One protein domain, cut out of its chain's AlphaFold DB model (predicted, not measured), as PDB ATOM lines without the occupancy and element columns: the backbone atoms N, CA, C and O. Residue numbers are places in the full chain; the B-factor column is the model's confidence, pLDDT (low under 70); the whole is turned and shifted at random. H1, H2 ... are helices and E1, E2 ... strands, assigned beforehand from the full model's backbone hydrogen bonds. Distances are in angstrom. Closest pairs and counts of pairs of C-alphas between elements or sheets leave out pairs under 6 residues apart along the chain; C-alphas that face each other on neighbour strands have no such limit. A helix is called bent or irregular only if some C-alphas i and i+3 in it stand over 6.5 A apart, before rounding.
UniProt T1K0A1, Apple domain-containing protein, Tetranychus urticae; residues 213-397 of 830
ATOM      1  N   HIS A 213     214.533 173.990 150.994       87.12
ATOM      2  CA  HIS A 213     213.655 175.004 150.400       87.12
ATOM      3  C   HIS A 213     212.187 174.853 150.793       87.12
ATOM      4  O   HIS A 213     211.365 175.671 150.397       87.12
ATOM      5  N   SER A 214     211.839 173.827 151.568       90.12
ATOM      6  CA  SER A 214     210.485 173.645 152.077       90.12
ATOM      7  C   SER A 214     210.514 173.270 153.552       90.12
ATOM      8  O   SER A 214     211.506 172.728 154.055       90.12
ATOM      9  N   LEU A 215     209.455 173.634 154.264       90.25
ATOM     10  CA  LEU A 215     209.368 173.478 155.704       90.25
ATOM     11  C   LEU A 215     207.910 173.333 156.149       90.25
ATOM     12  O   LEU A 215     207.053 174.137 155.777       90.25
ATOM     13  N   HIS A 216     207.659 172.353 157.014       90.88
ATOM     14  CA  HIS A 216     206.424 172.194 157.771       90.88
ATOM     15  C   HIS A 216     206.732 172.110 159.269       90.88
ATOM     16  O   HIS A 216     207.697 171.455 159.665       90.88
ATOM     17  N   PHE A 217     205.936 172.786 160.098       87.69
ATOM     18  CA  PHE A 217     205.970 172.617 161.551       87.69
ATOM     19  C   PHE A 217     204.699 173.128 162.229       87.69
ATOM     20  O   PHE A 217     204.000 174.012 161.730       87.69
ATOM     21  N   ILE A 218     204.485 172.656 163.455       87.00
ATOM     22  CA  ILE A 218     203.518 173.206 164.402       87.00
ATOM     23  C   ILE A 218     204.273 173.914 165.530       87.00
ATOM     24  O   ILE A 218     205.067 173.301 166.241       87.00
ATOM     25  N   ALA A 219     204.014 175.202 165.733       89.75
ATOM     26  CA  ALA A 219     204.597 176.022 166.784       89.75
ATOM     27  C   ALA A 219     203.567 176.348 167.873       89.75
ATOM     28  O   ALA A 219     202.567 177.024 167.634       89.75
ATOM     29  N   LYS A 220     203.837 175.915 169.109       88.31
ATOM     30  CA  LYS A 220     203.044 176.283 170.293       88.31
ATOM     31  C   LYS A 220     203.795 177.315 171.112       88.31
ATOM     32  O   LYS A 220     204.808 176.994 171.736       88.31
ATOM     33  N   THR A 221     203.267 178.529 171.145       87.88
ATOM     34  CA  THR A 221     203.861 179.665 171.845       87.88
ATOM     35  C   THR A 221     203.110 179.947 173.136       87.88
ATOM     36  O   THR A 221     201.889 180.121 173.150       87.88
ATOM     37  N   LYS A 222     203.854 180.035 174.237       83.75
ATOM     38  CA  LYS A 222     203.359 180.406 175.560       83.75
ATOM     39  C   LYS A 222     204.122 181.628 176.061       83.75
ATOM     40  O   LYS A 222     205.346 181.603 176.172       83.75
ATOM     41  N   GLY A 223     203.389 182.693 176.371       75.75
ATOM     42  CA  GLY A 223     203.943 183.912 176.952       75.75
ATOM     43  C   GLY A 223     203.771 183.962 178.467       75.75
ATOM     44  O   GLY A 223     202.672 183.752 178.977       75.75
ATOM     45  N   LEU A 224     204.831 184.305 179.197       69.38
ATOM     46  CA  LEU A 224     204.734 184.795 180.571       69.38
ATOM     47  C   LEU A 224     204.657 186.324 180.509       69.38
ATOM     48  O   LEU A 224     205.635 186.979 180.149       69.38
ATOM     49  N   ASN A 225     203.486 186.887 180.823       65.06
ATOM     50  CA  ASN A 225     203.187 188.326 180.720       65.06
ATOM     51  C   ASN A 225     203.364 188.931 179.305       65.06
ATOM     52  O   ASN A 225     203.360 190.150 179.166       65.06
ATOM     53  N   ALA A 226     203.499 188.096 178.266       60.22
ATOM     54  CA  ALA A 226     203.809 188.499 176.888       60.22
ATOM     55  C   ALA A 226     202.648 188.295 175.886       60.22
ATOM     56  O   ALA A 226     202.848 188.445 174.685       60.22
ATOM     57  N   GLY A 227     201.448 187.943 176.365       63.16
ATOM     58  CA  GLY A 227     200.254 187.735 175.534       63.16
ATOM     59  C   GLY A 227     199.592 186.359 175.717       63.16
ATOM     60  O   GLY A 227     200.055 185.560 176.535       63.16
ATOM     61  N   PRO A 228     198.481 186.096 174.998       66.94
ATOM     62  CA  PRO A 228     197.787 184.810 175.024       66.94
ATOM     63  C   PRO A 228     198.615 183.686 174.388       66.94
ATOM     64  O   PRO A 228     199.509 183.929 173.579       66.94
ATOM     65  N   ALA A 229     198.300 182.439 174.746       77.62
ATOM     66  CA  ALA A 229     198.894 181.278 174.094       77.62
ATOM     67  C   ALA A 229     198.436 181.190 172.630       77.62
ATOM     68  O   ALA A 229     197.254 181.393 172.327       77.62
ATOM     69  N   LYS A 230     199.379 180.860 171.747       86.25
ATOM     70  CA  LYS A 230     199.191 180.785 170.297       86.25
ATOM     71  C   LYS A 230     199.623 179.410 169.796       86.25
ATOM     72  O   LYS A 230     200.625 178.874 170.269       86.25
ATOM     73  N   ASN A 231     198.875 178.844 168.860       88.94
ATOM     74  CA  ASN A 231     199.243 177.632 168.139       88.94
ATOM     75  C   ASN A 231     199.240 177.935 166.642       88.94
ATOM     76  O   ASN A 231     198.199 178.330 166.121       88.94
ATOM     77  N   ASP A 232     200.378 177.754 165.985       91.50
ATOM     78  CA  ASP A 232     200.563 177.998 164.558       91.50
ATOM     79  C   ASP A 232     200.926 176.694 163.851       91.50
ATOM     80  O   ASP A 232     201.890 176.044 164.232       91.50
ATOM     81  N   GLU A 233     200.190 176.321 162.813       93.25
ATOM     82  CA  GLU A 233     200.593 175.293 161.849       93.25
ATOM     83  C   GLU A 233     201.076 176.009 160.585       93.25
ATOM     84  O   GLU A 233     200.353 176.839 160.020       93.25
ATOM     85  N   VAL A 234     202.313 175.739 160.177       94.44
ATOM     86  CA  VAL A 234     203.013 176.486 159.131       94.44
ATOM     87  C   VAL A 234     203.488 175.534 158.048       94.44
ATOM     88  O   VAL A 234     204.215 174.588 158.333       94.44
ATOM     89  N   TYR A 235     203.137 175.846 156.804       94.81
ATOM     90  CA  TYR A 235     203.706 175.257 155.596       94.81
ATOM     91  C   TYR A 235     204.369 176.381 154.811       94.81
ATOM     92  O   TYR A 235     203.726 177.397 154.548       94.81
ATOM     93  N   ALA A 236     205.630 176.239 154.431       95.62
ATOM     94  CA  ALA A 236     206.346 177.268 153.689       95.62
ATOM     95  C   ALA A 236     207.254 176.641 152.634       95.62
ATOM     96  O   ALA A 236     207.916 175.638 152.893       95.62
ATOM     97  N   ASP A 237     207.279 177.250 151.453       93.44
ATOM     98  CA  ASP A 237     208.057 176.794 150.310       93.44
ATOM     99  C   ASP A 237     208.743 177.994 149.643       93.44
ATOM    100  O   ASP A 237     208.118 178.869 149.034       93.44
ATOM    101  N   GLU A 238     210.059 178.046 149.809       91.56
ATOM    102  CA  GLU A 238     210.961 179.057 149.270       91.56
ATOM    103  C   GLU A 238     211.091 178.960 147.745       91.56
ATOM    104  O   GLU A 238     211.262 179.975 147.074       91.56
ATOM    105  N   MET A 239     210.993 177.757 147.177       87.69
ATOM    106  CA  MET A 239     211.083 177.547 145.733       87.69
ATOM    107  C   MET A 239     209.850 178.118 145.031       87.69
ATOM    108  O   MET A 239     209.959 178.790 144.004       87.69
ATOM    109  N   TYR A 240     208.678 177.924 145.632       89.94
ATOM    110  CA  TYR A 240     207.407 178.439 145.126       89.94
ATOM    111  C   TYR A 240     207.026 179.814 145.679       89.94
ATOM    112  O   TYR A 240     206.056 180.407 145.202       89.94
ATOM    113  N   GLN A 241     207.824 180.360 146.604       92.75
ATOM    114  CA  GLN A 241     207.634 181.683 147.205       92.75
ATOM    115  C   GLN A 241     206.222 181.839 147.793       92.75
ATOM    116  O   GLN A 241     205.525 182.829 147.552       92.75
ATOM    117  N   ILE A 242     205.797 180.823 148.549       94.00
ATOM    118  CA  ILE A 242     204.451 180.700 149.113       94.00
ATOM    119  C   ILE A 242     204.506 180.136 150.537       94.00
ATOM    120  O   ILE A 242     205.347 179.297 150.857       94.00
ATOM    121  N   ALA A 243     203.602 180.588 151.405       96.69
ATOM    122  CA  ALA A 243     203.436 180.025 152.741       96.69
ATOM    123  C   ALA A 243     201.961 179.977 153.144       96.69
ATOM    124  O   ALA A 243     201.177 180.815 152.718       96.69
ATOM    125  N   ARG A 244     201.581 179.025 153.993       95.69
ATOM    126  CA  ARG A 244     200.275 178.945 154.647       95.69
ATOM    127  C   ARG A 244     200.481 178.880 156.144       95.69
ATOM    128  O   ARG A 244     201.255 178.054 156.622       95.69
ATOM    129  N   ILE A 245     199.777 179.733 156.871       95.31
ATOM    130  CA  ILE A 245     199.852 179.804 158.325       95.31
ATOM    131  C   ILE A 245     198.439 179.734 158.877       95.31
ATOM    132  O   ILE A 245     197.614 180.616 158.628       95.31
ATOM    133  N   LYS A 246     198.181 178.681 159.647       92.88
ATOM    134  CA  LYS A 246     196.955 178.521 160.420       92.88
ATOM    135  C   LYS A 246     197.247 178.844 161.867       92.88
ATOM    136  O   LYS A 246     197.980 178.117 162.527       92.88
ATOM    137  N   THR A 247     196.650 179.909 162.370       90.81
ATOM    138  CA  THR A 247     196.822 180.354 163.749       90.81
ATOM    139  C   THR A 247     195.562 180.071 164.551       90.81
ATOM    140  O   THR A 247     194.452 180.357 164.119       90.81
ATOM    141  N   SER A 248     195.729 179.576 165.771       87.44
ATOM    142  CA  SER A 248     194.697 179.537 166.806       87.44
ATOM    143  C   SER A 248     195.199 180.270 168.046       87.44
ATOM    144  O   SER A 248     196.211 179.880 168.629       87.44
ATOM    145  N   THR A 249     194.499 181.326 168.457       82.88
ATOM    146  CA  THR A 249     194.842 182.118 169.648       82.88
ATOM    147  C   THR A 249     193.724 182.025 170.678       82.88
ATOM    148  O   THR A 249     192.558 182.256 170.355       82.88
ATOM    149  N   TYR A 250     194.071 181.708 171.926       70.62
ATOM    150  CA  TYR A 250     193.106 181.659 173.026       70.62
ATOM    151  C   TYR A 250     192.859 183.075 173.566       70.62
ATOM    152  O   TYR A 250     193.744 183.671 174.179       70.62
ATOM    153  N   GLY A 251     191.674 183.636 173.309       59.25
ATOM    154  CA  GLY A 251     191.288 184.969 173.772       59.25
ATOM    155  C   GLY A 251     191.095 185.059 175.292       59.25
ATOM    156  O   GLY A 251     191.011 184.051 175.992       59.25
ATOM    157  N   LYS A 252     190.993 186.293 175.814       55.34
ATOM    158  CA  LYS A 252     190.732 186.559 177.246       55.34
ATOM    159  C   LYS A 252     189.368 186.035 177.726       55.34
ATOM    160  O   LYS A 252     189.233 185.751 178.911       55.34
ATOM    161  N   ASP A 253     188.417 185.859 176.807       58.78
ATOM    162  CA  ASP A 253     187.034 185.442 177.079       58.78
ATOM    163  C   ASP A 253     186.773 183.954 176.753       58.78
ATOM    164  O   ASP A 253     185.631 183.550 176.556       58.78
ATOM    165  N   ASN A 254     187.821 183.120 176.673       59.69
ATOM    166  CA  ASN A 254     187.785 181.714 176.220       59.69
ATOM    167  C   ASN A 254     187.341 181.482 174.757       59.69
ATOM    168  O   ASN A 254     187.315 180.335 174.308       59.69
ATOM    169  N   GLU A 255     187.056 182.527 173.981       67.06
ATOM    170  CA  GLU A 255     186.826 182.392 172.542       67.06
ATOM    171  C   GLU A 255     188.148 182.148 171.796       67.06
ATOM    172  O   GLU A 255     189.158 182.822 172.020       67.06
ATOM    173  N   THR A 256     188.156 181.141 170.917       73.88
ATOM    174  CA  THR A 256     189.326 180.797 170.098       73.88
ATOM    175  C   THR A 256     189.238 181.531 168.769       73.88
ATOM    176  O   THR A 256     188.388 181.209 167.940       73.88
ATOM    177  N   ILE A 257     190.138 182.487 168.545       79.25
ATOM    178  CA  ILE A 257     190.265 183.160 167.251       79.25
ATOM    179  C   ILE A 257     191.130 182.273 166.363       79.25
ATOM    180  O   ILE A 257     192.281 181.989 166.706       79.25
ATOM    181  N   LYS A 258     190.564 181.823 165.241       85.94
ATOM    182  CA  LYS A 258     191.274 181.049 164.221       85.94
ATOM    183  C   LYS A 258     191.465 181.903 162.978       85.94
ATOM    184  O   LYS A 258     190.493 182.478 162.498       85.94
ATOM    185  N   THR A 259     192.682 181.946 162.460       89.44
ATOM    186  CA  THR A 259     192.985 182.527 161.150       89.44
ATOM    187  C   THR A 259     193.687 181.485 160.292       89.44
ATOM    188  O   THR A 259     194.418 180.637 160.805       89.44
ATOM    189  N   ASP A 260     193.442 181.527 158.991       92.75
ATOM    190  CA  ASP A 260     194.069 180.658 158.000       92.75
ATOM    191  C   ASP A 260     194.411 181.528 156.798       92.75
ATOM    192  O   ASP A 260     193.514 182.076 156.154       92.75
ATOM    193  N   ILE A 261     195.705 181.742 156.574       94.44
ATOM    194  CA  ILE A 261     196.192 182.699 155.581       94.44
ATOM    195  C   ILE A 261     197.219 182.020 154.685       94.44
ATOM    196  O   ILE A 261     198.178 181.424 155.179       94.44
ATOM    197  N   ILE A 262     197.046 182.156 153.369       95.81
ATOM    198  CA  ILE A 262     198.065 181.841 152.365       95.81
ATOM    199  C   ILE A 262     198.725 183.147 151.904       95.81
ATOM    200  O   ILE A 262     198.053 184.067 151.445       95.81
ATOM    201  N   TYR A 263     200.046 183.209 152.004       95.31
ATOM    202  CA  TYR A 263     200.899 184.303 151.559       95.31
ATOM    203  C   TYR A 263     201.541 183.935 150.220       95.31
ATOM    204  O   TYR A 263     202.341 183.004 150.162       95.31
ATOM    205  N   ASP A 264     201.228 184.672 149.155       93.88
ATOM    206  CA  ASP A 264     201.930 184.591 147.868       93.88
ATOM    207  C   ASP A 264     202.936 185.742 147.789       93.88
ATOM    208  O   ASP A 264     202.553 186.893 147.564       93.88
ATOM    209  N   TYR A 265     204.222 185.449 147.982       92.44
ATOM    210  CA  TYR A 265     205.279 186.466 148.018       92.44
ATOM    211  C   TYR A 265     205.639 186.972 146.616       92.44
ATOM    212  O   TYR A 265     206.139 188.088 146.479       92.44
ATOM    213  N   GLN A 266     205.345 186.205 145.559       88.44
ATOM    214  CA  GLN A 266     205.585 186.640 144.181       88.44
ATOM    215  C   GLN A 266     204.630 187.770 143.798       88.44
ATOM    216  O   GLN A 266     205.039 188.764 143.192       88.44
ATOM    217  N   LEU A 267     203.356 187.616 144.160       89.50
ATOM    218  CA  LEU A 267     202.305 188.597 143.908       89.50
ATOM    219  C   LEU A 267     202.131 189.591 145.066       89.50
ATOM    220  O   LEU A 267     201.601 190.675 144.868       89.50
ATOM    221  N   GLY A 268     202.643 189.303 146.262       90.50
ATOM    222  CA  GLY A 268     202.447 190.157 147.435       90.50
ATOM    223  C   GLY A 268     200.986 190.196 147.874       90.50
ATOM    224  O   GLY A 268     200.450 191.269 148.156       90.50
ATOM    225  N   LEU A 269     200.347 189.028 147.897       92.19
ATOM    226  CA  LEU A 269     198.946 188.849 148.267       92.19
ATOM    227  C   LEU A 269     198.803 187.969 149.504       92.19
ATOM    228  O   LEU A 269     199.553 187.014 149.697       92.19
ATOM    229  N   GLU A 270     197.788 188.284 150.296       93.69
ATOM    230  CA  GLU A 270     197.308 187.481 151.412       93.69
ATOM    231  C   GLU A 270     195.911 186.957 151.047       93.69
ATOM    232  O   GLU A 270     195.019 187.733 150.693       93.69
ATOM    233  N   TYR A 271     195.738 185.637 151.093       92.94
ATOM    234  CA  TYR A 271     194.458 184.956 150.918       92.94
ATOM    235  C   TYR A 271     193.996 184.460 152.285       92.94
ATOM    236  O   TYR A 271     194.591 183.535 152.834       92.94
ATOM    237  N   GLU A 272     192.967 185.085 152.843       92.25
ATOM    238  CA  GLU A 272     192.432 184.768 154.168       92.25
ATOM    239  C   GLU A 272     191.154 183.931 154.041       92.25
ATOM    240  O   GLU A 272     190.216 184.317 153.340       92.25
ATOM    241  N   PHE A 273     191.115 182.790 154.733       87.88
ATOM    242  CA  PHE A 273     189.990 181.859 154.737       87.88
ATOM    243  C   PHE A 273     189.213 181.976 156.050       87.88
ATOM    244  O   PHE A 273     189.751 181.774 157.141       87.88
ATOM    245  N   THR A 274     187.923 182.289 155.946       75.38
ATOM    246  CA  THR A 274     187.021 182.390 157.103       75.38
ATOM    247  C   THR A 274     186.259 181.084 157.347       75.38
ATOM    248  O   THR A 274     186.116 180.256 156.450       75.38
ATOM    249  N   GLN A 275     185.716 180.905 158.560       60.88
ATOM    250  CA  GLN A 275     184.921 179.719 158.930       60.88
ATOM    251  C   GLN A 275     183.636 179.536 158.091       60.88
ATOM    252  O   GLN A 275     183.065 178.453 158.098       60.88
ATOM    253  N   GLU A 276     183.192 180.564 157.357       56.56
ATOM    254  CA  GLU A 276     182.037 180.513 156.441       56.56
ATOM    255  C   GLU A 276     182.426 180.182 154.981       56.56
ATOM    256  O   GLU A 276     181.686 180.533 154.064       56.56
ATOM    257  N   GLU A 277     183.609 179.598 154.739       55.22
ATOM    258  CA  GLU A 277     184.166 179.295 153.399       55.22
ATOM    259  C   GLU A 277     184.345 180.516 152.473       55.22
ATOM    260  O   GLU A 277     184.642 180.385 151.286       55.22
ATOM    261  N   LYS A 278     184.216 181.741 152.994       69.44
ATOM    262  CA  LYS A 278     184.533 182.950 152.228       69.44
ATOM    263  C   LYS A 278     186.034 183.189 152.276       69.44
ATOM    264  O   LYS A 278     186.591 183.383 153.360       69.44
ATOM    265  N   CYS A 279     186.650 183.210 151.098       85.25
ATOM    266  CA  CYS A 279     188.010 183.692 150.910       85.25
ATOM    267  C   CYS A 279     188.018 185.203 150.633       85.25
ATOM    268  O   CYS A 279     187.287 185.693 149.765       85.25
ATOM    269  N   SER A 280     188.876 185.938 151.337       87.56
ATOM    270  CA  SER A 280     189.215 187.333 151.045       87.56
ATOM    271  C   SER A 280     190.649 187.464 150.549       87.56
ATOM    272  O   SER A 280     191.540 186.754 150.995       87.56
ATOM    273  N   VAL A 281     190.863 188.409 149.632       89.81
ATOM    274  CA  VAL A 281     192.183 188.720 149.071       89.81
ATOM    275  C   VAL A 281     192.570 190.136 149.476       89.81
ATOM    276  O   VAL A 281     191.825 191.080 149.193       89.81
ATOM    277  N   SER A 282     193.736 190.287 150.096       90.25
ATOM    278  CA  SER A 282     194.269 191.561 150.586       90.25
ATOM    279  C   SER A 282     195.738 191.764 150.199       90.25
ATOM    280  O   SER A 282     196.447 190.800 149.900       90.25
ATOM    281  N   PRO A 283     196.218 193.022 150.185       91.31
ATOM    282  CA  PRO A 283     197.618 193.318 149.911       91.31
ATOM    283  C   PRO A 283     198.506 192.873 151.074       91.31
ATOM    284  O   PRO A 283     198.188 193.143 152.234       91.31
ATOM    285  N   MET A 284     199.654 192.281 150.755       91.69
ATOM    286  CA  MET A 284     200.621 191.841 151.755       91.69
ATOM    287  C   MET A 284     201.417 193.009 152.348       91.69
ATOM    288  O   MET A 284     201.795 193.967 151.664       91.69
ATOM    289  N   SER A 285     201.687 192.921 153.648       89.44
ATOM    290  CA  SER A 285     202.484 193.904 154.390       89.44
ATOM    291  C   SER A 285     203.969 193.521 154.497       89.44
ATOM    292  O   SER A 285     204.327 192.351 154.426       89.44
ATOM    293  N   LEU A 286     204.850 194.497 154.768       88.50
ATOM    294  CA  LEU A 286     206.262 194.227 155.114       88.50
ATOM    295  C   LEU A 286     206.435 193.525 156.473       88.50
ATOM    296  O   LEU A 286     207.534 193.104 156.812       88.50
ATOM    297  N   SER A 287     205.362 193.410 157.257       88.81
ATOM    298  CA  SER A 287     205.314 192.590 158.470       88.81
ATOM    299  C   SER A 287     204.954 191.126 158.193       88.81
ATOM    300  O   SER A 287     204.858 190.351 159.143       88.81
ATOM    301  N   ALA A 288     204.738 190.739 156.930       92.06
ATOM    302  CA  ALA A 288     204.468 189.352 156.580       92.06
ATOM    303  C   ALA A 288     205.627 188.432 157.026       92.06
ATOM    304  O   ALA A 288     206.797 188.827 156.953       92.06
ATOM    305  N   PRO A 289     205.336 187.208 157.504       93.38
ATOM    306  CA  PRO A 289     206.355 186.323 158.067       93.38
ATOM    307  C   PRO A 289     207.463 185.983 157.064       93.38
ATOM    308  O   PRO A 289     207.198 185.818 155.881       93.38
ATOM    309  N   GLY A 290     208.713 185.870 157.516       92.81
ATOM    310  CA  GLY A 290     209.824 185.409 156.670       92.81
ATOM    311  C   GLY A 290     210.220 186.324 155.504       92.81
ATOM    312  O   GLY A 290     210.975 185.893 154.639       92.81
ATOM    313  N   ILE A 291     209.735 187.567 155.455       92.19
ATOM    314  CA  ILE A 291     210.017 188.468 154.335       92.19
ATOM    315  C   ILE A 291     211.424 189.085 154.423       92.19
ATOM    316  O   ILE A 291     211.831 189.595 155.472       92.19
ATOM    317  N   VAL A 292     212.167 189.063 153.311       91.50
ATOM    318  CA  VAL A 292     213.494 189.693 153.169       91.50
ATOM    319  C   VAL A 292     213.605 190.447 151.851       91.50
ATOM    320  O   VAL A 292     212.972 190.075 150.864       91.50
ATOM    321  N   GLU A 293     214.437 191.488 151.811       88.44
ATOM    322  CA  GLU A 293     214.791 192.155 150.555       88.44
ATOM    323  C   GLU A 293     215.819 191.312 149.781       88.44
ATOM    324  O   GLU A 293     216.884 190.953 150.294       88.44
ATOM    325  N   ASP A 294     215.513 190.990 148.526       82.38
ATOM    326  CA  ASP A 294     216.385 190.231 147.642       82.38
ATOM    327  C   ASP A 294     217.499 191.113 147.075       82.38
ATOM    328  O   ASP A 294     217.381 191.725 146.009       82.38
ATOM    329  N   SER A 295     218.616 191.132 147.797       74.31
ATOM    330  CA  SER A 295     219.838 191.846 147.410       74.31
ATOM    331  C   SER A 295     220.480 191.370 146.097       74.31
ATOM    332  O   SER A 295     221.345 192.068 145.570       74.31
ATOM    333  N   SER A 296     220.080 190.215 145.545       70.44
ATOM    334  CA  SER A 296     220.588 189.742 144.246       70.44
ATOM    335  C   SER A 296     220.003 190.509 143.058       70.44
ATOM    336  O   SER A 296     220.578 190.512 141.968       70.44
ATOM    337  N   LEU A 297     218.874 191.190 143.263       66.88
ATOM    338  CA  LEU A 297     218.221 192.003 142.250       66.88
ATOM    339  C   LEU A 297     218.640 193.461 142.415       66.88
ATOM    340  O   LEU A 297     218.603 194.006 143.514       66.88
ATOM    341  N   THR A 298     218.940 194.132 141.300       61.53
ATOM    342  CA  THR A 298     219.403 195.534 141.241       61.53
ATOM    343  C   THR A 298     218.507 196.529 141.996       61.53
ATOM    344  O   THR A 298     218.940 197.628 142.324       61.53
ATOM    345  N   TYR A 299     217.256 196.153 142.264       65.06
ATOM    346  CA  TYR A 299     216.208 197.016 142.802       65.06
ATOM    347  C   TYR A 299     215.565 196.511 144.113       65.06
ATOM    348  O   TYR A 299     214.710 197.208 144.671       65.06
ATOM    349  N   GLY A 300     215.991 195.344 144.618       65.94
ATOM    350  CA  GLY A 300     215.592 194.812 145.928       65.94
ATOM    351  C   GLY A 300     214.108 194.452 146.056       65.94
ATOM    352  O   GLY A 300     213.396 195.069 146.842       65.94
ATOM    353  N   ASN A 301     213.612 193.477 145.285       80.62
ATOM    354  CA  ASN A 301     212.254 192.949 145.497       80.62
ATOM    355  C   ASN A 301     212.201 192.125 146.783       80.62
ATOM    356  O   ASN A 301     213.200 191.529 147.165       80.62
ATOM    357  N   TYR A 302     211.038 192.037 147.418       88.88
ATOM    358  CA  TYR A 302     210.890 191.213 148.614       88.88
ATOM    359  C   TYR A 302     210.554 189.762 148.267       88.88
ATOM    360  O   TYR A 302     209.839 189.502 147.298       88.88
ATOM    361  N   LYS A 303     211.074 188.828 149.064       91.31
ATOM    362  CA  LYS A 303     210.873 187.384 148.913       91.31
ATOM    363  C   LYS A 303     210.734 186.689 150.267       91.31
ATOM    364  O   LYS A 303     211.112 187.258 151.293       91.31
ATOM    365  N   LEU A 304     210.209 185.470 150.255       94.19
ATOM    366  CA  LEU A 304     210.233 184.550 151.386       94.19
ATOM    367  C   LEU A 304     211.641 183.976 151.565       94.19
ATOM    368  O   LEU A 304     212.252 183.511 150.599       94.19
ATOM    369  N   ASP A 305     212.101 183.976 152.811       93.31
ATOM    370  CA  ASP A 305     213.292 183.286 153.296       93.31
ATOM    371  C   ASP A 305     212.928 182.516 154.583       93.31
ATOM    372  O   ASP A 305     212.453 183.080 155.577       93.31
ATOM    373  N   LEU A 306     213.110 181.197 154.561       93.00
ATOM    374  CA  LEU A 306     212.801 180.272 155.649       93.00
ATOM    375  C   LEU A 306     213.718 180.491 156.852       93.00
ATOM    376  O   LEU A 306     213.286 180.317 157.994       93.00
ATOM    377  N   ASN A 307     214.969 180.916 156.630       91.75
ATOM    378  CA  ASN A 307     215.843 181.284 157.738       91.75
ATOM    379  C   ASN A 307     215.283 182.525 158.444       91.75
ATOM    380  O   ASN A 307     215.186 182.530 159.669       91.75
ATOM    381  N   ARG A 308     214.821 183.541 157.712       91.56
ATOM    382  CA  ARG A 308     214.141 184.702 158.301       91.56
ATOM    383  C   ARG A 308     212.848 184.312 159.016       91.56
ATOM    384  O   ARG A 308     212.585 184.838 160.094       91.56
ATOM    385  N   LEU A 309     212.065 183.378 158.467       92.62
ATOM    386  CA  LEU A 309     210.816 182.894 159.077       92.62
ATOM    387  C   LEU A 309     211.034 182.338 160.496       92.62
ATOM    388  O   LEU A 309     210.209 182.562 161.380       92.62
ATOM    389  N   LEU A 310     212.166 181.665 160.729       90.75
ATOM    390  CA  LEU A 310     212.560 181.119 162.036       90.75
ATOM    391  C   LEU A 310     213.534 182.018 162.827       90.75
ATOM    392  O   LEU A 310     213.989 181.638 163.911       90.75
ATOM    393  N   ASN A 311     213.843 183.217 162.321       88.25
ATOM    394  CA  ASN A 311     214.865 184.137 162.839       88.25
ATOM    395  C   ASN A 311     216.286 183.541 162.896       88.25
ATOM    396  O   ASN A 311     217.031 183.833 163.829       88.25
ATOM    397  N   PHE A 312     216.660 182.677 161.955       89.06
ATOM    398  CA  PHE A 312     217.975 182.031 161.794       89.06
ATOM    399  C   PHE A 312     219.019 182.922 161.095       89.06
ATOM    400  O   PHE A 312     220.199 182.577 161.005       89.06
ATOM    401  N   ASP A 313     218.598 184.083 160.602       81.69
ATOM    402  CA  ASP A 313     219.426 185.110 159.970       81.69
ATOM    403  C   ASP A 313     220.252 185.935 160.976       81.69
ATOM    404  O   ASP A 313     221.178 186.648 160.586       81.69
ATOM    405  N   LEU A 314     219.961 185.803 162.271       83.12
ATOM    406  CA  LEU A 314     220.641 186.520 163.349       83.12
ATOM    407  C   LEU A 314     222.014 185.919 163.703       83.12
ATOM    408  O   LEU A 314     222.351 184.785 163.356       83.12
ATOM    409  N   ASN A 315     222.825 186.687 164.435       82.31
ATOM    410  CA  ASN A 315     224.191 186.294 164.789       82.31
ATOM    411  C   ASN A 315     224.246 185.468 166.086       82.31
ATOM    412  O   ASN A 315     224.569 185.963 167.167       82.31
ATOM    413  N   TYR A 316     223.918 184.190 165.955       83.12
ATOM    414  CA  TYR A 316     223.852 183.236 167.054       83.12
ATOM    415  C   TYR A 316     225.214 182.724 167.526       83.12
ATOM    416  O   TYR A 316     226.073 182.340 166.731       83.12
ATOM    417  N   ARG A 317     225.377 182.602 168.849       79.94
ATOM    418  CA  ARG A 317     226.560 182.019 169.497       79.94
ATOM    419  C   ARG A 317     226.222 180.743 170.248       79.94
ATOM    420  O   ARG A 317     225.289 180.723 171.049       79.94
ATOM    421  N   TYR A 318     227.018 179.700 170.031       78.56
ATOM    422  CA  TYR A 318     226.806 178.388 170.637       78.56
ATOM    423  C   TYR A 318     227.064 178.381 172.154       78.56
ATOM    424  O   TYR A 318     228.204 178.533 172.601       78.56
ATOM    425  N   LEU A 319     226.009 178.150 172.943       75.19
ATOM    426  CA  LEU A 319     226.071 178.117 174.408       75.19
ATOM    427  C   LEU A 319     226.622 176.791 174.940       75.19
ATOM    428  O   LEU A 319     227.359 176.774 175.932       75.19
ATOM    429  N   GLY A 320     226.277 175.683 174.288       72.25
ATOM    430  CA  GLY A 320     226.519 174.344 174.813       72.25
ATOM    431  C   GLY A 320     225.256 173.484 174.822       72.25
ATOM    432  O   GLY A 320     224.206 173.918 174.345       72.25
ATOM    433  N   PRO A 321     225.342 172.255 175.351       74.31
ATOM    434  CA  PRO A 321     224.149 171.510 175.725       74.31
ATOM    435  C   PRO A 321     223.429 172.247 176.858       74.31
ATOM    436  O   PRO A 321     224.120 172.749 177.733       74.31
ATOM    437  N   VAL A 322     222.097 172.326 176.852       74.44
ATOM    438  CA  VAL A 322     221.281 173.029 177.861       74.44
ATOM    439  C   VAL A 322     219.990 172.274 178.172       74.44
ATOM    440  O   VAL A 322     219.581 171.395 177.420       74.44
ATOM    441  N   LEU A 323     219.341 172.637 179.280       73.12
ATOM    442  CA  LEU A 323     217.963 172.236 179.556       73.12
ATOM    443  C   LEU A 323     217.001 173.279 178.997       73.12
ATOM    444  O   LEU A 323     217.185 174.479 179.211       73.12
ATOM    445  N   PHE A 324     215.957 172.812 178.324       76.50
ATOM    446  CA  PHE A 324     214.831 173.644 177.938       76.50
ATOM    447  C   PHE A 324     213.727 173.441 178.980       76.50
ATOM    448  O   PHE A 324     213.096 172.403 178.991       76.50
ATOM    449  N   GLU A 325     213.500 174.393 179.890       66.19
ATOM    450  CA  GLU A 325     212.589 174.220 181.052       66.19
ATOM    451  C   GLU A 325     211.154 173.797 180.680       66.19
ATOM    452  O   GLU A 325     210.424 173.232 181.486       66.19
ATOM    453  N   ASP A 326     210.757 174.067 179.441       64.12
ATOM    454  CA  ASP A 326     209.462 173.721 178.879       64.12
ATOM    455  C   ASP A 326     209.390 172.286 178.305       64.12
ATOM    456  O   ASP A 326     208.305 171.822 177.938       64.12
ATOM    457  N   ARG A 327     210.516 171.568 178.231       64.31
ATOM    458  CA  ARG A 327     210.627 170.185 177.752       64.31
ATOM    459  C   ARG A 327     211.730 169.464 178.538       64.31
ATOM    460  O   ARG A 327     212.902 169.788 178.386       64.31
ATOM    461  N   ASP A 328     211.379 168.452 179.331       53.16
ATOM    462  CA  ASP A 328     212.343 167.651 180.112       53.16
ATOM    463  C   ASP A 328     213.177 166.695 179.224       53.16
ATOM    464  O   ASP A 328     213.267 165.493 179.465       53.16
ATOM    465  N   GLU A 329     213.783 167.219 178.158       57.44
ATOM    466  CA  GLU A 329     214.634 166.475 177.239       57.44
ATOM    467  C   GLU A 329     216.107 166.720 177.537       57.44
ATOM    468  O   GLU A 329     216.632 167.834 177.467       57.44
ATOM    469  N   ILE A 330     216.793 165.631 177.870       54.66
ATOM    470  CA  ILE A 330     218.230 165.619 178.100       54.66
ATOM    471  C   ILE A 330     218.920 165.511 176.736       54.66
ATOM    472  O   ILE A 330     218.653 164.581 175.983       54.66
ATOM    473  N   GLY A 331     219.840 166.434 176.438       63.47
ATOM    474  CA  GLY A 331     220.681 166.370 175.233       63.47
ATOM    475  C   GLY A 331     220.443 167.463 174.188       63.47
ATOM    476  O   GLY A 331     221.028 167.385 173.110       63.47
ATOM    477  N   LEU A 332     219.642 168.489 174.490       79.38
ATOM    478  CA  LEU A 332     219.470 169.649 173.611       79.38
ATOM    479  C   LEU A 332     220.708 170.547 173.612       79.38
ATOM    480  O   LEU A 332     221.379 170.708 174.628       79.38
ATOM    481  N   HIS A 333     220.984 171.161 172.470       82.81
ATOM    482  CA  HIS A 333     222.040 172.134 172.230       82.81
ATOM    483  C   HIS A 333     221.419 173.511 171.993       82.81
ATOM    484  O   HIS A 333     220.426 173.608 171.280       82.81
ATOM    485  N   ALA A 334     222.002 174.574 172.550       84.75
ATOM    486  CA  ALA A 334     221.474 175.923 172.373       84.75
ATOM    487  C   ALA A 334     222.459 176.902 171.752       84.75
ATOM    488  O   ALA A 334     223.670 176.861 171.994       84.75
ATOM    489  N   TRP A 335     221.886 177.837 171.004       86.81
ATOM    490  CA  TRP A 335     222.549 179.025 170.509       86.81
ATOM    491  C   TRP A 335     221.766 180.257 170.919       86.81
ATOM    492  O   TRP A 335     220.542 180.227 171.000       86.81
ATOM    493  N   GLU A 336     222.472 181.355 171.147       84.50
ATOM    494  CA  GLU A 336     221.879 182.563 171.696       84.50
ATOM    495  C   GLU A 336     222.392 183.821 171.005       84.50
ATOM    496  O   GLU A 336     223.556 183.894 170.608       84.50
ATOM    497  N   THR A 337     221.514 184.810 170.868       82.50
ATOM    498  CA  THR A 337     221.832 186.145 170.357       82.50
ATOM    499  C   THR A 337     221.198 187.218 171.239       82.50
ATOM    500  O   THR A 337     220.093 187.038 171.760       82.50
ATOM    501  N   LEU A 338     221.904 188.338 171.395       78.94
ATOM    502  CA  LEU A 338     221.397 189.561 172.005       78.94
ATOM    503  C   LEU A 338     220.960 190.511 170.894       78.94
ATOM    504  O   LEU A 338     221.776 190.922 170.070       78.94
ATOM    505  N   ASN A 339     219.691 190.892 170.909       75.75
ATOM    506  CA  ASN A 339     219.114 191.816 169.945       75.75
ATOM    507  C   ASN A 339     218.555 193.051 170.660       75.75
ATOM    508  O   ASN A 339     218.345 193.043 171.878       75.75
ATOM    509  N   LYS A 340     218.311 194.110 169.885       73.19
ATOM    510  CA  LYS A 340     217.804 195.396 170.372       73.19
ATOM    511  C   LYS A 340     216.427 195.703 169.802       73.19
ATOM    512  O   LYS A 340     216.104 195.221 168.723       73.19
ATOM    513  N   ASP A 341     215.675 196.520 170.533       66.50
ATOM    514  CA  ASP A 341     214.430 197.150 170.080       66.50
ATOM    515  C   ASP A 341     213.339 196.147 169.652       66.50
ATOM    516  O   ASP A 341     212.914 196.106 168.500       66.50
ATOM    517  N   PHE A 342     212.873 195.318 170.595       67.19
ATOM    518  CA  PHE A 342     211.757 194.386 170.369       67.19
ATOM    519  C   PHE A 342     210.450 194.904 170.936       67.19
ATOM    520  O   PHE A 342     210.388 195.321 172.093       67.19
ATOM    521  N   GLU A 343     209.391 194.811 170.145       61.69
ATOM    522  CA  GLU A 343     208.047 195.204 170.549       61.69
ATOM    523  C   GLU A 343     207.260 193.985 171.038       61.69
ATOM    524  O   GLU A 343     207.116 192.990 170.330       61.69
ATOM    525  N   VAL A 344     206.732 194.061 172.263       56.03
ATOM    526  CA  VAL A 344     205.753 193.096 172.786       56.03
ATOM    527  C   VAL A 344     204.496 193.858 173.167       56.03
ATOM    528  O   VAL A 344     204.488 194.619 174.138       56.03
ATOM    529  N   GLY A 345     203.424 193.649 172.403       61.09
ATOM    530  CA  GLY A 345     202.205 194.443 172.535       61.09
ATOM    531  C   GLY A 345     202.476 195.905 172.181       61.09
ATOM    532  O   GLY A 345     202.953 196.191 171.091       61.09
ATOM    533  N   GLU A 346     202.198 196.824 173.107       54.56
ATOM    534  CA  GLU A 346     202.402 198.273 172.922       54.56
ATOM    535  C   GLU A 346     203.732 198.785 173.509       54.56
ATOM    536  O   GLU A 346     203.961 199.990 173.577       54.56
ATOM    537  N   THR A 347     204.600 197.898 174.012       55.59
ATOM    538  CA  THR A 347     205.846 198.286 174.697       55.59
ATOM    539  C   THR A 347     207.077 197.818 173.929       55.59
ATOM    540  O   THR A 347     207.236 196.623 173.669       55.59
ATOM    541  N   THR A 348     207.981 198.751 173.631       67.88
ATOM    542  CA  THR A 348     209.295 198.482 173.031       67.88
ATOM    543  C   THR A 348     210.351 198.290 174.122       67.88
ATOM    544  O   THR A 348     210.515 199.133 175.006       67.88
ATOM    545  N   TYR A 349     211.093 197.188 174.057       67.75
ATOM    546  CA  TYR A 349     212.169 196.846 174.984       67.75
ATOM    547  C   TYR A 349     213.532 197.008 174.314       67.75
ATOM    548  O   TYR A 349     213.752 196.527 173.204       67.75
ATOM    549  N   SER A 350     214.466 197.646 175.022       65.56
ATOM    550  CA  SER A 350     215.782 198.009 174.483       65.56
ATOM    551  C   SER A 350     216.683 196.814 174.187       65.56
ATOM    552  O   SER A 350     217.459 196.871 173.242       65.56
ATOM    553  N   ASN A 351     216.582 195.741 174.975       74.12
ATOM    554  CA  ASN A 351     217.373 194.526 174.820       74.12
ATOM    555  C   ASN A 351     216.502 193.292 175.056       74.12
ATOM    556  O   ASN A 351     215.730 193.237 176.017       74.12
ATOM    557  N   PHE A 352     216.697 192.268 174.236       79.81
ATOM    558  CA  PHE A 352     216.083 190.959 174.418       79.81
ATOM    559  C   PHE A 352     217.029 189.857 173.948       79.81
ATOM    560  O   PHE A 352     217.881 190.061 173.082       79.81
ATOM    561  N   VAL A 353     216.879 188.679 174.543       83.12
ATOM    562  CA  VAL A 353     217.715 187.517 174.252       83.12
ATOM    563  C   VAL A 353     216.877 186.464 173.555       83.12
ATOM    564  O   VAL A 353     215.861 186.029 174.100       83.12
ATOM    565  N   THR A 354     217.323 186.045 172.374       87.25
ATOM    566  CA  THR A 354     216.730 184.925 171.641       87.25
ATOM    567  C   THR A 354     217.640 183.717 171.776       87.25
ATOM    568  O   THR A 354     218.796 183.760 171.356       87.25
ATOM    569  N   THR A 355     217.106 182.629 172.321       88.44
ATOM    570  CA  THR A 355     217.778 181.333 172.411       88.44
ATOM    571  C   THR A 355     217.056 180.329 171.513       88.44
ATOM    572  O   THR A 355     215.849 180.140 171.659       88.44
ATOM    573  N   GLN A 356     217.795 179.676 170.622       91.50
ATOM    574  CA  GLN A 356     217.327 178.595 169.753       91.50
ATOM    575  C   GLN A 356     217.821 177.259 170.318       91.50
ATOM    576  O   GLN A 356     219.011 177.132 170.624       91.50
ATOM    577  N   TYR A 357     216.931 176.280 170.458       89.31
ATOM    578  CA  TYR A 357     217.216 174.962 171.026       89.31
ATOM    579  C   TYR A 357     217.078 173.901 169.946       89.31
ATOM    580  O   TYR A 357     216.022 173.769 169.326       89.31
ATOM    581  N   PHE A 358     218.125 173.107 169.775       88.25
ATOM    582  CA  PHE A 358     218.190 172.058 168.775       88.25
ATOM    583  C   PHE A 358     218.480 170.701 169.403       88.25
ATOM    584  O   PHE A 358     219.282 170.590 170.332       88.25
ATOM    585  N   SER A 359     217.884 169.656 168.844       84.56
ATOM    586  CA  SER A 359     218.273 168.277 169.115       84.56
ATOM    587  C   SER A 359     219.287 167.822 168.073       84.56
ATOM    588  O   SER A 359     219.184 168.181 166.900       84.56
ATOM    589  N   LYS A 360     220.282 167.044 168.500       75.44
ATOM    590  CA  LYS A 360     221.248 166.431 167.588       75.44
ATOM    591  C   LYS A 360     220.659 165.125 167.053       75.44
ATOM    592  O   LYS A 360     220.342 164.247 167.853       75.44
ATOM    593  N   LEU A 361     220.561 164.976 165.734       67.50
ATOM    594  CA  LEU A 361     220.144 163.711 165.125       67.50
ATOM    595  C   LEU A 361     221.216 162.630 165.365       67.50
ATOM    596  O   LEU A 361     222.421 162.880 165.275       67.50
ATOM    597  N   THR A 362     220.784 161.424 165.737       52.50
ATOM    598  CA  THR A 362     221.663 160.299 166.107       52.50
ATOM    599  C   THR A 362     222.265 159.556 164.912       52.50
ATOM    600  O   THR A 362     223.182 158.760 165.103       52.50
ATOM    601  N   ASP A 363     221.831 159.860 163.687       43.72
ATOM    602  CA  ASP A 363     222.063 159.013 162.506       43.72
ATOM    603  C   ASP A 363     223.328 159.375 161.703       43.72
ATOM    604  O   ASP A 363     223.488 159.011 160.542       43.72
ATOM    605  N   GLY A 364     224.282 160.073 162.323       36.66
ATOM    606  CA  GLY A 364     225.615 160.293 161.748       36.66
ATOM    607  C   GLY A 364     225.709 161.366 160.653       36.66
ATOM    608  O   GLY A 364     226.826 161.714 160.269       36.66
ATOM    609  N   GLN A 365     224.593 161.950 160.209       39.94
ATOM    610  CA  GLN A 365     224.581 163.235 159.503       39.94
ATOM    611  C   GLN A 365     224.604 164.386 160.519       39.94
ATOM    612  O   GLN A 365     224.030 164.304 161.603       39.94
ATOM    613  N   THR A 366     225.337 165.450 160.211       46.97
ATOM    614  CA  THR A 366     225.618 166.598 161.091       46.97
ATOM    615  C   THR A 366     224.435 167.553 161.282       46.97
ATOM    616  O   THR A 366     224.653 168.743 161.508       46.97
ATOM    617  N   ASP A 367     223.203 167.058 161.227       67.62
ATOM    618  CA  ASP A 367     222.024 167.911 161.142       67.62
ATOM    619  C   ASP A 367     221.316 168.011 162.501       67.62
ATOM    620  O   ASP A 367     221.130 167.043 163.246       67.62
ATOM    621  N   TYR A 368     221.012 169.250 162.871       79.31
ATOM    622  CA  TYR A 368     220.334 169.631 164.101       79.31
ATOM    623  C   TYR A 368     218.873 169.939 163.768       79.31
ATOM    624  O   TYR A 368     218.612 170.701 162.842       79.31
ATOM    625  N   THR A 369     217.923 169.424 164.547       82.75
ATOM    626  CA  THR A 369     216.492 169.729 164.369       82.75
ATOM    627  C   THR A 369     216.052 170.775 165.381       82.75
ATOM    628  O   THR A 369     216.365 170.637 166.566       82.75
ATOM    629  N   LEU A 370     215.339 171.815 164.938       87.81
ATOM    630  CA  LEU A 370     214.806 172.847 165.829       87.81
ATOM    631  C   LEU A 370     213.720 172.256 166.733       87.81
ATOM    632  O   LEU A 370     212.797 171.596 166.268       87.81
ATOM    633  N   VAL A 371     213.822 172.519 168.033       88.31
ATOM    634  CA  VAL A 371     212.914 171.966 169.050       88.31
ATOM    635  C   VAL A 371     212.172 173.057 169.804       88.31
ATOM    636  O   VAL A 371     211.009 172.905 170.187       88.31
ATOM    637  N   GLY A 372     212.839 174.182 170.030       89.62
ATOM    638  CA  GLY A 372     212.257 175.278 170.776       89.62
ATOM    639  C   GLY A 372     212.984 176.581 170.543       89.62
ATOM    640  O   GLY A 372     214.154 176.600 170.167       89.62
ATOM    641  N   THR A 373     212.286 177.665 170.848       91.00
ATOM    642  CA  THR A 373     212.830 179.019 170.844       91.00
ATOM    643  C   THR A 373     212.343 179.733 172.085       91.00
ATOM    644  O   THR A 373     211.151 179.720 172.383       91.00
ATOM    645  N   THR A 374     213.244 180.390 172.808       88.50
ATOM    646  CA  THR A 374     212.858 181.295 173.891       88.50
ATOM    647  C   THR A 374     213.294 182.703 173.577       88.50
ATOM    648  O   THR A 374     214.462 182.936 173.279       88.50
ATOM    649  N   LEU A 375     212.373 183.641 173.732       86.06
ATOM    650  CA  LEU A 375     212.654 185.060 173.757       86.06
ATOM    651  C   LEU A 375     212.479 185.542 175.193       86.06
ATOM    652  O   LEU A 375     211.393 185.425 175.763       86.06
ATOM    653  N   LYS A 376     213.546 186.051 175.804       82.56
ATOM    654  CA  LYS A 376     213.524 186.556 177.181       82.56
ATOM    655  C   LYS A 376     213.893 188.029 177.204       82.56
ATOM    656  O   LYS A 376     214.909 188.437 176.642       82.56
ATOM    657  N   ILE A 377     213.069 188.814 177.887       76.75
ATOM    658  CA  ILE A 377     213.281 190.244 178.088       76.75
ATOM    659  C   ILE A 377     213.704 190.450 179.545       76.75
ATOM    660  O   ILE A 377     212.880 190.299 180.456       76.75
ATOM    661  N   PRO A 378     214.977 190.770 179.806       66.88
ATOM    662  CA  PRO A 378     215.435 191.071 181.154       66.88
ATOM    663  C   PRO A 378     214.915 192.449 181.601       66.88
ATOM    664  O   PRO A 378     215.120 193.449 180.923       66.88
ATOM    665  N   ALA A 379     214.268 192.523 182.769       61.81
ATOM    666  CA  ALA A 379     213.982 193.789 183.458       61.81
ATOM    667  C   ALA A 379     215.247 194.352 184.135       61.81
ATOM    668  O   ALA A 379     215.419 195.561 184.258       61.81
ATOM    669  N   ASN A 380     216.113 193.455 184.617       58.53
ATOM    670  CA  ASN A 380     217.470 193.686 185.119       58.53
ATOM    671  C   ASN A 380     218.239 192.341 185.093       58.53
ATOM    672  O   ASN A 380     217.665 191.326 184.703       58.53
ATOM    673  N   GLU A 381     219.503 192.298 185.542       50.78
ATOM    674  CA  GLU A 381     220.345 191.076 185.532       50.78
ATOM    675  C   GLU A 381     219.717 189.848 186.234       50.78
ATOM    676  O   GLU A 381     220.168 188.724 186.021       50.78
ATOM    677  N   LYS A 382     218.691 190.036 187.080       51.56
ATOM    678  CA  LYS A 382     218.099 188.976 187.916       51.56
ATOM    679  C   LYS A 382     216.601 188.742 187.708       51.56
ATOM    680  O   LYS A 382     216.085 187.725 188.162       51.56
ATOM    681  N   LYS A 383     215.879 189.663 187.066       58.34
ATOM    682  CA  LYS A 383     214.415 189.642 186.957       58.34
ATOM    683  C   LYS A 383     214.006 189.745 185.495       58.34
ATOM    684  O   LYS A 383     214.416 190.672 184.805       58.34
ATOM    685  N   MET A 384     213.171 188.817 185.036       64.81
ATOM    686  CA  MET A 384     212.568 188.879 183.702       64.81
ATOM    687  C   MET A 384     211.355 189.809 183.716       64.81
ATOM    688  O   MET A 384     210.521 189.724 184.619       64.81
ATOM    689  N   ALA A 385     211.272 190.695 182.724       66.44
ATOM    690  CA  ALA A 385     210.094 191.519 182.469       66.44
ATOM    691  C   ALA A 385     209.004 190.686 181.781       66.44
ATOM    692  O   ALA A 385     207.852 190.692 182.208       66.44
ATOM    693  N   ALA A 386     209.399 189.935 180.753       73.06
ATOM    694  CA  ALA A 386     208.524 189.094 179.953       73.06
ATOM    695  C   ALA A 386     209.325 187.961 179.298       73.06
ATOM    696  O   ALA A 386     210.538 188.080 179.083       73.06
ATOM    697  N   SER A 387     208.650 186.864 178.967       80.06
ATOM    698  CA  SER A 387     209.232 185.802 178.149       80.06
ATOM    699  C   SER A 387     208.198 185.172 177.224       80.06
ATOM    700  O   SER A 387     207.015 185.082 177.552       80.06
ATOM    701  N   LEU A 388     208.666 184.716 176.067       84.19
ATOM    702  CA  LEU A 388     207.933 183.880 175.128       84.19
ATOM    703  C   LEU A 388     208.723 182.592 174.945       84.19
ATOM    704  O   LEU A 388     209.920 182.630 174.668       84.19
ATOM    705  N   ALA A 389     208.057 181.458 175.097       87.56
ATOM    706  CA  ALA A 389     208.612 180.157 174.776       87.56
ATOM    707  C   ALA A 389     207.778 179.528 173.667       87.56
ATOM    708  O   ALA A 389     206.561 179.402 173.796       87.56
ATOM    709  N   THR A 390     208.440 179.145 172.584       89.31
ATOM    710  CA  THR A 390     207.849 178.472 171.431       89.31
ATOM    711  C   THR A 390     208.384 177.054 171.382       89.31
ATOM    712  O   THR A 390     209.591 176.844 171.497       89.31
ATOM    713  N   ARG A 391     207.491 176.082 171.228       87.69
ATOM    714  CA  ARG A 391     207.825 174.667 171.049       87.69
ATOM    715  C   ARG A 391     207.455 174.255 169.637       87.69
ATOM    716  O   ARG A 391     206.330 174.533 169.224       87.69
ATOM    717  N   TYR A 392     208.371 173.589 168.948       87.19
ATOM    718  CA  TYR A 392     208.149 173.096 167.594       87.19
ATOM    719  C   TYR A 392     207.830 171.602 167.631       87.19
ATOM    720  O   TYR A 392     208.474 170.828 168.341       87.19
ATOM    721  N   TYR A 393     206.812 171.216 166.875       80.19
ATOM    722  CA  TYR A 393     206.343 169.850 166.684       80.19
ATOM    723  C   TYR A 393     206.202 169.575 165.192       80.19
ATOM    724  O   TYR A 393     206.083 170.516 164.410       80.19
ATOM    725  N   ASP A 394     206.198 168.292 164.834       77.31
ATOM    726  CA  ASP A 394     206.011 167.820 163.456       77.31
ATOM    727  C   ASP A 394     206.884 168.566 162.434       77.31
ATOM    728  O   ASP A 394     206.444 169.023 161.382       77.31
ATOM    729  N   TYR A 395     208.137 168.785 162.837       79.38
ATOM    730  CA  TYR A 395     209.097 169.571 162.088       79.38
ATOM    731  C   TYR A 395     209.676 168.719 160.958       79.38
ATOM    732  O   TYR A 395     210.391 167.749 161.219       79.38
ATOM    733  N   GLY A 396     209.381 169.091 159.716       81.12
ATOM    734  CA  GLY A 396     209.797 168.365 158.519       81.12
ATOM    735  C   GLY A 396     210.197 169.301 157.383       81.12
ATOM    736  O   GLY A 396     209.764 170.448 157.321       81.12
ATOM    737  N   HIS A 397     211.035 168.801 156.478       80.12
ATOM    738  CA  HIS A 397     211.557 169.562 155.335       80.12
ATOM    739  C   HIS A 397     210.978 169.138 153.985       80.12
ATOM    740  O   HIS A 397     211.328 169.721 152.961       80.12
TER     741      HIS A 397
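This is residues 213 to 397 of the 830 residues of the protein "Apple domain-containing protein" of Tetranychus urticae (UniProt T1K0A1). One large, twisted sheet of eleven strands folds back on itself into a wide trough, with E1 to E6 as one broad wing and the bent strands E9 to E13 as the other. The stretch from E6 to E9 joins the two edges across the trough, with a small hairpin, E7 and E8, and one short helix, H1. The printed part has 185 residues, with E1 to E8, H1 and E9 to E13 in that order, and is mostly strand. The large sheet is antiparallel, in the order E6, E5, E4, E3, E2, E1, E13, E12, E11, E10, E9. The whole is compact, with a radius of gyration of the C-alphas of 17.6 A and spans of 46 by 45 by 33 A.

E1 (residues 214 to 224), E2 (230 to 237), E3 (242 to 250), E4 (256 to 264), E5 (269 to 273) and E6 (279 to 283) form a meander, each strand the antiparallel neighbour of the one before. N 219 and O 232 are 2.7 A apart between E1 and E2, and N 270 and O 282 are 2.9 A apart between E5 and E6, both within hydrogen-bond range. E7 (291 to 293) and E8 (302 to 304) form an antiparallel hairpin, with N 292 and O 303 at 2.9 A. H1 (306 to 309) only grazes the large sheet; its closest C-alphas to E2 are those of Ala 236 and Leu 306, 7.4 A apart. H1 is too short for an O i to N i+4 pair; its one O i to N i+3 pair is within range. E9 (317 to 324), E10 (327 to 344), E11 (347 to 360), E12 (368 to 380) and E13 (383 to 396) form a second meander. E10 bends by 135 degrees at residue 330 and E11 by 81 degrees at residue 350. E13 and E1 are antiparallel neighbours at 153 degrees, with N 218 and O 393 at 2.8 A. In this folded sheet, bent back into two leaves that face each other, E10 and E9 face the leaf from E6 to E12, with E11 as the hinge.

E1 begins at C-alpha 214 (210.485, 173.645, 152.077) and is 31.1 A long. E10, the longest strand by residues, spans 23.9 A, E11 36.1 A and E12 32.1 A. E13, 35.8 A, ends at C-alpha 396 (209.797, 168.365, 158.519).

The C-alphas farthest apart, those of Glu 277 and Glu 381, are 49.8 A apart. The printed part has no cut and no long link. The mean pLDDT of the printed part is 79.2; 50 residues are under 70, among them 325 to 331, 341 to 350 and 361 to 367.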